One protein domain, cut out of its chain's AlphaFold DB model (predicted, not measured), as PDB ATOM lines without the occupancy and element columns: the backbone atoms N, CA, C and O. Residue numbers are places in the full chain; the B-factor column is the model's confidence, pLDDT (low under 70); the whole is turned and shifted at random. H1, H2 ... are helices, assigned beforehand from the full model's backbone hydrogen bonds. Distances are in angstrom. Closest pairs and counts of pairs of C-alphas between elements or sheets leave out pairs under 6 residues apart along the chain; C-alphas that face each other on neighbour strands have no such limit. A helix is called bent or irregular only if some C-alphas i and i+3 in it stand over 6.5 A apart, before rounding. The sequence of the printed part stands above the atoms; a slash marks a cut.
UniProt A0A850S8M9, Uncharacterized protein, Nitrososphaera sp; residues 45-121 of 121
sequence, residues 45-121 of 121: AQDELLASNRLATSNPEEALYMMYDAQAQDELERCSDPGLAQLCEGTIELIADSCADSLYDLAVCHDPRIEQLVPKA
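Overview. This is residues 45 to 121 of the 121 residues of an uncharacterized protein of Nitrososphaera sp (UniProt A0A850S8M9). Three helices fold back and forth in a flat zigzag, like a letter N, with the longest helix, H2, as its slanting middle stroke. H1 meets the first part of H2 as one V, H2 and H3 make a second V, and two very short helices pack inside or beside that second V, H4 on both H2 and H3 and H5 on H3. The printed part has 77 residues with five named helices, in the order H1 H2 H3 H4 H5, and no named strand; its class is all helix. It is only just compact, close to loose, with a radius of gyration of the C-alphas of 13.8 A, and its outline is flat, with spans of 37 by 32 by 17 A.

Arrangement. Begin with H2, residues 60 to 78, one of two hubs. H1, residues 45 to 58, touches it with residues 52 to 56 alone; look at Ala 56 and Ala 63, whose C-alphas are the closest, 5.0 A apart. H1 and H2 form a helical hairpin, running opposite ways at a shallow tilt of 32 degrees, only just short of steep. H3, residues 85 to 101, is the other hub and only just touches H2, with 3 pairs of C-alphas within 8 A; the closest are those of Leu 76 and Ile 92, 6.9 A apart. These two also form a helical hairpin, opposite ways at a shallow tilt of 33 degrees, only just short of steep. H4, residues 107 to 110, touches H2, the closest C-alphas being those of Gln 73 and Val 108, 5.9 A apart. H4 only just touches H3, with 3 pairs of C-alphas within 8 A, Cys 99 and Cys 109 being closest at 5.5 A. H5, residues 112 to 115, touches H3, where the closest C-alphas, of Ala 96 and Ile 114, are 5.5 A apart. H1 is apart from H3, H4 and H5. In H1 and H2 every O i to N i+4 pair is within hydrogen-bond range, in H3 11 of 13; H4 and H5 are too short for such a pair, and their single O i to N i+3 pair is within range in H4 but not in H5.

Along the chain. Find C-alpha 60 at (146.006, 162.743, 150.513); from there H2 runs 26.9 A to C-alpha 78. H1 starts at C-alpha 45, (135.615, 174.253, 161.118), and is 20.2 A long. H3 is 24.1 A long and irregular: C-alphas 87 and 90 are 7.3 A apart. H4 spans 5.4 A, and H5 spans 4.9 A to C-alpha 115 at (161.559, 183.712, 156.515).

Size, cuts and confidence. The two C-alphas farthest apart, those of Ser 58 and Gly 83, are 40.7 A from each other. The printed part has no cut and no long link. Look in the B-factor column for pLDDT: its mean is 70.5 over the printed part and 51 over H1, and 30 residues are under 70, among them residues 45 to 63 and 118 to 121.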
ATOM      1  N   ALA A  45     134.820 175.481 161.072       47.41
ATOM      2  CA  ALA A  45     135.615 174.253 161.118       47.41
ATOM      3  C   ALA A  45     134.909 173.011 160.535       47.41
ATOM      4  O   ALA A  45     135.576 172.044 160.188       47.41
ATOM      5  N   GLN A  46     133.571 172.996 160.428       42.47
ATOM      6  CA  GLN A  46     132.844 171.851 159.852       42.47
ATOM      7  C   GLN A  46     132.877 171.824 158.319       42.47
ATOM      8  O   GLN A  46     132.959 170.737 157.749       42.47
ATOM      9  N   ASP A  47     132.839 172.985 157.659       43.62
ATOM     10  CA  ASP A  47     132.960 173.077 156.196       43.62
ATOM     11  C   ASP A  47     134.396 172.756 155.754       43.62
ATOM     12  O   ASP A  47     134.619 172.003 154.804       43.62
ATOM     13  N   GLU A  48     135.375 173.224 156.530       49.62
ATOM     14  CA  GLU A  48     136.797 172.950 156.320       49.62
ATOM     15  C   GLU A  48     137.128 171.456 156.489       49.62
ATOM     16  O   GLU A  48     137.834 170.873 155.662       49.62
ATOM     17  N   LEU A  49     136.519 170.784 157.479       48.38
ATOM     18  CA  LEU A  49     136.662 169.335 157.662       48.38
ATOM     19  C   LEU A  49     136.083 168.529 156.488       48.38
ATOM     20  O   LEU A  49     136.644 167.503 156.107       48.38
ATOM     21  N   LEU A  50     134.950 168.961 155.921       49.22
ATOM     22  CA  LEU A  50     134.286 168.295 154.790       49.22
ATOM     23  C   LEU A  50     135.030 168.516 153.465       49.22
ATOM     24  O   LEU A  50     135.129 167.581 152.661       49.22
ATOM     25  N   ALA A  51     135.580 169.713 153.250       52.12
ATOM     26  CA  ALA A  51     136.449 170.020 152.117       52.12
ATOM     27  C   ALA A  51     137.770 169.239 152.195       52.12
ATOM     28  O   ALA A  51     138.155 168.594 151.215       52.12
ATOM     29  N   SER A  52     138.389 169.192 153.378       50.84
ATOM     30  CA  SER A  52     139.604 168.416 153.640       50.84
ATOM     31  C   SER A  52     139.388 166.916 153.406       50.84
ATOM     32  O   SER A  52     140.218 166.258 152.790       50.84
ATOM     33  N   ASN A  53     138.215 166.370 153.751       52.00
ATOM     34  CA  ASN A  53     137.891 164.958 153.506       52.00
ATOM     35  C   ASN A  53     137.805 164.608 152.004       52.00
ATOM     36  O   ASN A  53     138.286 163.563 151.561       52.00
ATOM     37  N   ARG A  54     137.219 165.492 151.182       53.62
ATOM     38  CA  ARG A  54     137.155 165.297 149.718       53.62
ATOM     39  C   ARG A  54     138.522 165.453 149.052       53.62
ATOM     40  O   ARG A  54     138.835 164.704 148.124       53.62
ATOM     41  N   LEU A  55     139.335 166.384 149.540       54.00
ATOM     42  CA  LEU A  55     140.688 166.617 149.046       54.00
ATOM     43  C   LEU A  55     141.626 165.470 149.446       54.00
ATOM     44  O   LEU A  55     142.318 164.927 148.593       54.00
ATOM     45  N   ALA A  56     141.513 164.964 150.677       55.28
ATOM     46  CA  ALA A  56     142.254 163.799 151.158       55.28
ATOM     47  C   ALA A  56     141.934 162.513 150.378       55.28
ATOM     48  O   ALA A  56     142.778 161.630 150.250       55.28
ATOM     49  N   THR A  57     140.724 162.409 149.824       56.78
ATOM     50  CA  THR A  57     140.316 161.253 149.010       56.78
ATOM     51  C   THR A  57     140.900 161.298 147.590       56.78
ATOM     52  O   THR A  57     140.990 160.259 146.938       56.78
ATOM     53  N   SER A  58     141.290 162.478 147.094       61.38
ATOM     54  CA  SER A  58     141.814 162.669 145.729       61.38
ATOM     55  C   SER A  58     143.331 162.865 145.688       61.38
ATOM     56  O   SER A  58     143.972 162.256 144.837       61.38
ATOM     57  N   ASN A  59     143.893 163.623 146.634       68.75
ATOM     58  CA  ASN A  59     145.325 163.823 146.860       68.75
ATOM     59  C   ASN A  59     145.594 163.905 148.380       68.75
ATOM     60  O   ASN A  59     145.600 164.997 148.954       68.75
ATOM     61  N   PRO A  60     145.802 162.765 149.063       67.12
ATOM     62  CA  PRO A  60     146.006 162.743 150.513       67.12
ATOM     63  C   PRO A  60     147.249 163.518 150.956       67.12
ATOM     64  O   PRO A  60     147.229 164.127 152.019       67.12
ATOM     65  N   GLU A  61     148.307 163.534 150.141       65.94
ATOM     66  CA  GLU A  61     149.528 164.297 150.430       65.94
ATOM     67  C   GLU A  61     149.250 165.803 150.425       65.94
ATOM     68  O   GLU A  61     149.566 166.491 151.387       65.94
ATOM     69  N   GLU A  62     148.560 166.303 149.399       67.56
ATOM     70  CA  GLU A  62     148.180 167.715 149.282       67.56
ATOM     71  C   GLU A  62     147.281 168.158 150.451       67.56
ATOM     72  O   GLU A  62     147.495 169.215 151.045       67.56
ATOM     73  N   ALA A  63     146.326 167.314 150.857       69.56
ATOM     74  CA  ALA A  63     145.481 167.573 152.023       69.56
ATOM     75  C   ALA A  63     146.275 167.625 153.339       69.56
ATOM     76  O   ALA A  63     146.014 168.493 154.173       69.56
ATOM     77  N   LEU A  64     147.260 166.738 153.522       72.50
ATOM     78  CA  LEU A  64     148.146 166.766 154.689       72.50
ATOM     79  C   LEU A  64     148.973 168.053 154.733       72.50
ATOM     80  O   LEU A  64     149.119 168.626 155.810       72.50
ATOM     81  N   TYR A  65     149.456 168.538 153.587       70.12
ATOM     82  CA  TYR A  65     150.206 169.792 153.519       70.12
ATOM     83  C   TYR A  65     149.344 171.011 153.850       70.12
ATOM     84  O   TYR A  65     149.783 171.852 154.627       70.12
ATOM     85  N   MET A  66     148.104 171.084 153.357       72.00
ATOM     86  CA  MET A  66     147.179 172.161 153.743       72.00
ATOM     87  C   MET A  66     146.833 172.135 155.233       72.00
ATOM     88  O   MET A  66     146.774 173.183 155.869       72.00
ATOM     89  N   MET A  67     146.616 170.947 155.805       77.12
ATOM     90  CA  MET A  67     146.366 170.821 157.243       77.12
ATOM     91  C   MET A  67     147.588 171.227 158.066       77.12
ATOM     92  O   MET A  67     147.443 171.913 159.075       77.12
ATOM     93  N   TYR A  68     148.780 170.819 157.630       79.31
ATOM     94  CA  TYR A  68     150.031 171.205 158.269       79.31
ATOM     95  C   TYR A  68     150.251 172.720 158.202       79.31
ATOM     96  O   TYR A  68     150.565 173.319 159.223       79.31
ATOM     97  N   ASP A  69     150.023 173.344 157.045       78.56
ATOM     98  CA  ASP A  69     150.159 174.793 156.851       78.56
ATOM     99  C   ASP A  69     149.212 175.581 157.770       78.56
ATOM    100  O   ASP A  69     149.644 176.480 158.490       78.56
ATOM    101  N   ALA A  70     147.939 175.178 157.833       78.31
ATOM    102  CA  ALA A  70     146.957 175.794 158.723       78.31
ATOM    103  C   ALA A  70     147.343 175.647 160.205       78.31
ATOM    104  O   ALA A  70     147.255 176.601 160.977       78.31
ATOM    105  N   GLN A  71     147.808 174.463 160.607       82.50
ATOM    106  CA  GLN A  71     148.209 174.208 161.988       82.50
ATOM    107  C   GLN A  71     149.501 174.952 162.360       82.50
ATOM    108  O   GLN A  71     149.622 175.462 163.471       82.50
ATOM    109  N   ALA A  72     150.460 175.043 161.439       81.25
ATOM    110  CA  ALA A  72     151.703 175.771 161.648       81.25
ATOM    111  C   ALA A  72     151.450 177.282 161.794       81.25
ATOM    112  O   ALA A  72     152.077 177.917 162.642       81.25
ATOM    113  N   GLN A  73     150.498 177.843 161.041       81.50
ATOM    114  CA  GLN A  73     150.062 179.234 161.207       81.50
ATOM    115  C   GLN A  73     149.410 179.483 162.573       81.50
ATOM    116  O   GLN A  73     149.776 180.450 163.242       81.50
ATOM    117  N   ASP A  74     148.512 178.601 163.021       81.31
ATOM    118  CA  ASP A  74     147.859 178.721 164.336       81.31
ATOM    119  C   ASP A  74     148.880 178.639 165.485       81.31
ATOM    120  O   ASP A  74     148.854 179.438 166.424       81.31
ATOM    121  N   GLU A  75     149.859 177.733 165.382       80.50
ATOM    122  CA  GLU A  75     150.960 177.660 166.346       80.50
ATOM    123  C   GLU A  75     151.825 178.928 166.308       80.50
ATOM    124  O   GLU A  75     152.133 179.485 167.360       80.50
ATOM    125  N   LEU A  76     152.156 179.464 165.131       79.06
ATOM    126  CA  LEU A  76     152.871 180.740 165.004       79.06
ATOM    127  C   LEU A  76     152.116 181.907 165.644       79.06
ATOM    128  O   LEU A  76     152.730 182.759 166.295       79.06
ATOM    129  N   GLU A  77     150.801 181.986 165.464       81.75
ATOM    130  CA  GLU A  77     149.962 182.989 166.123       81.75
ATOM    131  C   GLU A  77     149.952 182.798 167.638       81.75
ATOM    132  O   GLU A  77     150.211 183.756 168.372       81.75
ATOM    133  N   ARG A  78     149.772 181.568 168.129       78.06
ATOM    134  CA  ARG A  78     149.813 181.271 169.570       78.06
ATOM    135  C   ARG A  78     151.162 181.625 170.193       78.06
ATOM    136  O   ARG A  78     151.226 182.097 171.327       78.06
ATOM    137  N   CYS A  79     152.235 181.441 169.437       77.44
ATOM    138  CA  CYS A  79     153.603 181.723 169.846       77.44
ATOM    139  C   CYS A  79     154.005 183.199 169.735       77.44
ATOM    140  O   CYS A  79     155.072 183.580 170.217       77.44
ATOM    141  N   SER A  80     153.152 184.045 169.148       75.19
ATOM    142  CA  SER A  80     153.332 185.500 169.175       75.19
ATOM    143  C   SER A  80     153.031 186.114 170.549       75.19
ATOM    144  O   SER A  80     153.425 187.253 170.812       75.19
ATOM    145  N   ASP A  81     152.378 185.363 171.444       79.62
ATOM    146  CA  ASP A  81     152.127 185.795 172.814       79.62
ATOM    147  C   ASP A  81     153.431 185.749 173.643       79.62
ATOM    148  O   ASP A  81     154.046 184.683 173.791       79.62
ATOM    149  N   PRO A  82     153.875 186.877 174.234       68.38
ATOM    150  CA  PRO A  82     155.118 186.938 175.003       68.38
ATOM    151  C   PRO A  82     155.124 186.020 176.235       68.38
ATOM    152  O   PRO A  82     156.201 185.671 176.719       68.38
ATOM    153  N   GLY A  83     153.956 185.608 176.742       72.81
ATOM    154  CA  GLY A  83     153.851 184.634 177.832       72.81
ATOM    155  C   GLY A  83     154.159 183.192 177.412       72.81
ATOM    156  O   GLY A  83     154.468 182.363 178.268       72.81
ATOM    157  N   LEU A  84     154.098 182.893 176.111       69.31
ATOM    158  CA  LEU A  84     154.272 181.554 175.539       69.31
ATOM    159  C   LEU A  84     155.524 181.429 174.658       69.31
ATOM    160  O   LEU A  84     155.906 180.315 174.311       69.31
ATOM    161  N   ALA A  85     156.208 182.539 174.364       66.44
ATOM    162  CA  ALA A  85     157.364 182.588 173.467       66.44
ATOM    163  C   ALA A  85     158.468 181.555 173.794       66.44
ATOM    164  O   ALA A  85     158.971 180.893 172.892       66.44
ATOM    165  N   GLN A  86     158.801 181.344 175.075       69.69
ATOM    166  CA  GLN A  86     159.813 180.348 175.476       69.69
ATOM    167  C   GLN A  86     159.373 178.893 175.273       69.69
ATOM    168  O   GLN A  86     160.210 178.017 175.090       69.69
ATOM    169  N   LEU A  87     158.069 178.612 175.314       71.81
ATOM    170  CA  LEU A  87     157.537 177.266 175.067       71.81
ATOM    171  C   LEU A  87     157.457 176.952 173.569       71.81
ATOM    172  O   LEU A  87     157.262 175.804 173.184       71.81
ATOM    173  N   CYS A  88     157.601 177.985 172.747       76.44
ATOM    174  CA  CYS A  88     157.373 177.974 171.317       76.44
ATOM    175  C   CYS A  88     158.646 178.013 170.475       76.44
ATOM    176  O   CYS A  88     158.575 177.769 169.274       76.44
ATOM    177  N   GLU A  89     159.795 178.310 171.083       71.88
ATOM    178  CA  GLU A  89     161.076 178.453 170.386       71.88
ATOM    179  C   GLU A  89     161.399 177.209 169.540       71.88
ATOM    180  O   GLU A  89     161.647 177.327 168.343       71.88
ATOM    181  N   GLY A  90     161.242 176.011 170.116       75.88
ATOM    182  CA  GLY A  90     161.455 174.754 169.391       75.88
ATOM    183  C   GLY A  90     160.412 174.463 168.305       75.88
ATOM    184  O   GLY A  90     160.727 173.799 167.323       75.88
ATOM    185  N   THR A  91     159.182 174.966 168.440       79.31
ATOM    186  CA  THR A  91     158.136 174.803 167.415       79.31
ATOM    187  C   THR A  91     158.419 175.687 166.207       79.31
ATOM    188  O   THR A  91     158.314 175.229 165.073       79.31
ATOM    189  N   ILE A  92     158.815 176.940 166.441       80.56
ATOM    190  CA  ILE A  92     159.157 177.892 165.378       80.56
ATOM    191  C   ILE A  92     160.395 177.406 164.610       80.56
ATOM    192  O   ILE A  92     160.400 177.444 163.381       80.56
ATOM    193  N   GLU A  93     161.413 176.906 165.315       81.62
ATOM    194  CA  GLU A  93     162.612 176.336 164.690       81.62
ATOM    195  C   GLU A  93     162.274 175.108 163.832       81.62
ATOM    196  O   GLU A  93     162.730 175.013 162.697       81.62
ATOM    197  N   LEU A  94     161.398 174.217 164.315       81.31
ATOM    198  CA  LEU A  94     160.956 173.044 163.558       81.31
ATOM    199  C   LEU A  94     160.179 173.419 162.286       81.31
ATOM    200  O   LEU A  94     160.333 172.763 161.255       81.31
ATOM    201  N   ILE A  95     159.345 174.463 162.344       81.69
ATOM    202  CA  ILE A  95     158.631 174.985 161.169       81.69
ATOM    203  C   ILE A  95     159.635 175.566 160.167       81.69
ATOM    204  O   ILE A  95     159.544 175.271 158.979       81.69
ATOM    205  N   ALA A  96     160.620 176.338 160.632       82.12
ATOM    206  CA  ALA A  96     161.657 176.899 159.766       82.12
ATOM    207  C   ALA A  96     162.521 175.810 159.103       82.12
ATOM    208  O   ALA A  96     162.762 175.877 157.900       82.12
ATOM    209  N   ASP A  97     162.925 174.779 159.844       81.56
ATOM    210  CA  ASP A  97     163.662 173.629 159.303       81.56
ATOM    211  C   ASP A  97     162.824 172.880 158.252       81.56
ATOM    212  O   ASP A  97     163.277 172.603 157.142       81.56
ATOM    213  N   SER A  98     161.534 172.682 158.547       79.56
ATOM    214  CA  SER A  98     160.586 172.086 157.600       79.56
ATOM    215  C   SER A  98     160.451 172.920 156.322       79.56
ATOM    216  O   SER A  98     160.326 172.353 155.242       79.56
ATOM    217  N   CYS A  99     160.514 174.249 156.413       81.44
ATOM    218  CA  CYS A  99     160.490 175.151 155.261       81.44
ATOM    219  C   CYS A  99     161.790 175.145 154.445       81.44
ATOM    220  O   CYS A  99     161.741 175.372 153.238       81.44
ATOM    221  N   ALA A 100     162.939 174.887 155.073       78.94
ATOM    222  CA  ALA A 100     164.229 174.819 154.386       78.94
ATOM    223  C   ALA A 100     164.359 173.559 153.510       78.94
ATOM    224  O   ALA A 100     164.907 173.629 152.410       78.94
ATOM    225  N   ASP A 101     163.821 172.429 153.978       70.56
ATOM    226  CA  ASP A 101     163.902 171.130 153.295       70.56
ATOM    227  C   ASP A 101     162.627 170.754 152.509       70.56
ATOM    228  O   ASP A 101     162.570 169.702 151.859       70.56
ATOM    229  N   SER A 102     161.586 171.595 152.536       67.06
ATOM    230  CA  SER A 102     160.334 171.323 151.826       67.06
ATOM    231  C   SER A 102     160.469 171.550 150.319       67.06
ATOM    232  O   SER A 102     160.839 172.619 149.844       67.06
ATOM    233  N   LEU A 103     160.067 170.541 149.542       67.62
ATOM    234  CA  LEU A 103     159.854 170.655 148.093       67.62
ATOM    235  C   LEU A 103     158.530 171.363 147.746       67.62
ATOM    236  O   LEU A 103     158.280 171.652 146.575       67.62
ATOM    237  N   TYR A 104     157.676 171.600 148.746       68.81
ATOM    238  CA  TYR A 104     156.349 172.193 148.612       68.81
ATOM    239  C   TYR A 104     156.320 173.619 149.152       68.81
ATOM    240  O   TYR A 104     156.855 173.906 150.224       68.81
ATOM    241  N   ASP A 105     155.646 174.486 148.403       73.31
ATOM    242  CA  ASP A 105     155.479 175.898 148.720       73.31
ATOM    243  C   ASP A 105     154.339 176.083 149.736       73.31
ATOM    244  O   ASP A 105     153.163 176.091 149.367       73.31
ATOM    245  N   LEU A 106     154.676 176.148 151.027       77.12
ATOM    246  CA  LEU A 106     153.712 176.336 152.119       77.12
ATOM    247  C   LEU A 106     153.593 177.826 152.463       77.12
ATOM    248  O   LEU A 106     154.605 178.526 152.550       77.12
ATOM    249  N   ALA A 107     152.378 178.321 152.715       79.19
ATOM    250  CA  ALA A 107     152.159 179.740 153.000       79.19
ATOM    251  C   ALA A 107     152.848 180.186 154.299       79.19
ATOM    252  O   ALA A 107     153.351 181.306 154.377       79.19
ATOM    253  N   VAL A 108     152.943 179.294 155.288       81.00
ATOM    254  CA  VAL A 108     153.644 179.530 156.555       81.00
ATOM    255  C   VAL A 108     155.137 179.821 156.368       81.00
ATOM    256  O   VAL A 108     155.723 180.556 157.160       81.00
ATOM    257  N   CYS A 109     155.754 179.308 155.300       81.62
ATOM    258  CA  CYS A 109     157.162 179.563 154.997       81.62
ATOM    259  C   CYS A 109     157.416 180.991 154.502       81.62
ATOM    260  O   CYS A 109     158.532 181.484 154.641       81.62
ATOM    261  N   HIS A 110     156.380 181.659 153.983       83.25
ATOM    262  CA  HIS A 110     156.404 183.075 153.593       83.25
ATOM    263  C   HIS A 110     156.020 184.011 154.745       83.25
ATOM    264  O   HIS A 110     155.929 185.228 154.563       83.25
ATOM    265  N   ASP A 111     155.760 183.477 155.944       80.44
ATOM    266  CA  ASP A 111     155.565 184.321 157.115       80.44
ATOM    267  C   ASP A 111     156.902 184.997 157.465       80.44
ATOM    268  O   ASP A 111     157.915 184.310 157.634       80.44
ATOM    269  N   PRO A 112     156.942 186.331 157.640       78.94
ATOM    270  CA  PRO A 112     158.187 187.051 157.891       78.94
ATOM    271  C   PRO A 112     158.916 186.577 159.155       78.94
ATOM    272  O   PRO A 112     160.123 186.785 159.271       78.94
ATOM    273  N   ARG A 113     158.223 185.963 160.122       77.25
ATOM    274  CA  ARG A 113     158.832 185.397 161.337       77.25
ATOM    275  C   ARG A 113     159.621 184.123 161.040       77.25
ATOM    276  O   ARG A 113     160.626 183.884 161.698       77.25
ATOM    277  N   ILE A 114     159.185 183.348 160.050       80.81
ATOM    278  CA  ILE A 114     159.844 182.122 159.592       80.81
ATOM    279  C   ILE A 114     160.895 182.439 158.531       80.81
ATOM    280  O   ILE A 114     162.020 181.967 158.651       80.81
ATOM    281  N   GLU A 115     160.606 183.314 157.566       78.75
ATOM    282  CA  GLU A 115     161.559 183.712 156.515       78.75
ATOM    283  C   GLU A 115     162.887 184.260 157.059       78.75
ATOM    284  O   GLU A 115     163.925 184.159 156.404       78.75
ATOM    285  N   GLN A 116     162.865 184.881 158.242       75.38
ATOM    286  CA  GLN A 116     164.070 185.382 158.910       75.38
ATOM    287  C   GLN A 116     164.929 184.267 159.523       75.38
ATOM    288  O   GLN A 116     166.116 184.485 159.769       75.38
ATOM    289  N   LEU A 117     164.331 183.110 159.794       71.56
ATOM    290  CA  LEU A 117     164.956 181.953 160.433       71.56
ATOM    291  C   LEU A 117     165.379 180.894 159.413       71.56
ATOM    292  O   LEU A 117     166.354 180.183 159.648       71.56
ATOM    293  N   VAL A 118     164.691 180.815 158.272       67.62
ATOM    294  CA  VAL A 118     165.066 179.933 157.165       67.62
ATOM    295  C   VAL A 118     166.350 180.468 156.513       67.62
ATOM    296  O   VAL A 118     166.355 181.591 155.993       67.62
ATOM    297  N   PRO A 119     167.460 179.707 156.508       58.41
ATOM    298  CA  PRO A 119     168.670 180.130 155.820       58.41
ATOM    299  C   PRO A 119     168.382 180.229 154.317       58.41
ATOM    300  O   PRO A 119     168.102 179.230 153.660       58.41
ATOM    301  N   LYS A 120     168.449 181.445 153.762       51.06
ATOM    302  CA  LYS A 120     168.357 181.659 152.311       51.06
ATOM    303  C   LYS A 120     169.543 180.966 151.638       51.06
ATOM    304  O   LYS A 120     170.676 181.426 151.796       51.06
ATOM    305  N   ALA A 121     169.268 179.861 150.948       46.91
ATOM    306  CA  ALA A 121     170.224 179.166 150.091       46.91
ATOM    307  C   ALA A 121     170.622 180.017 148.874       46.91
ATOM    308  O   ALA A 121     169.761 180.768 148.358       46.91
TER     309      ALA A 121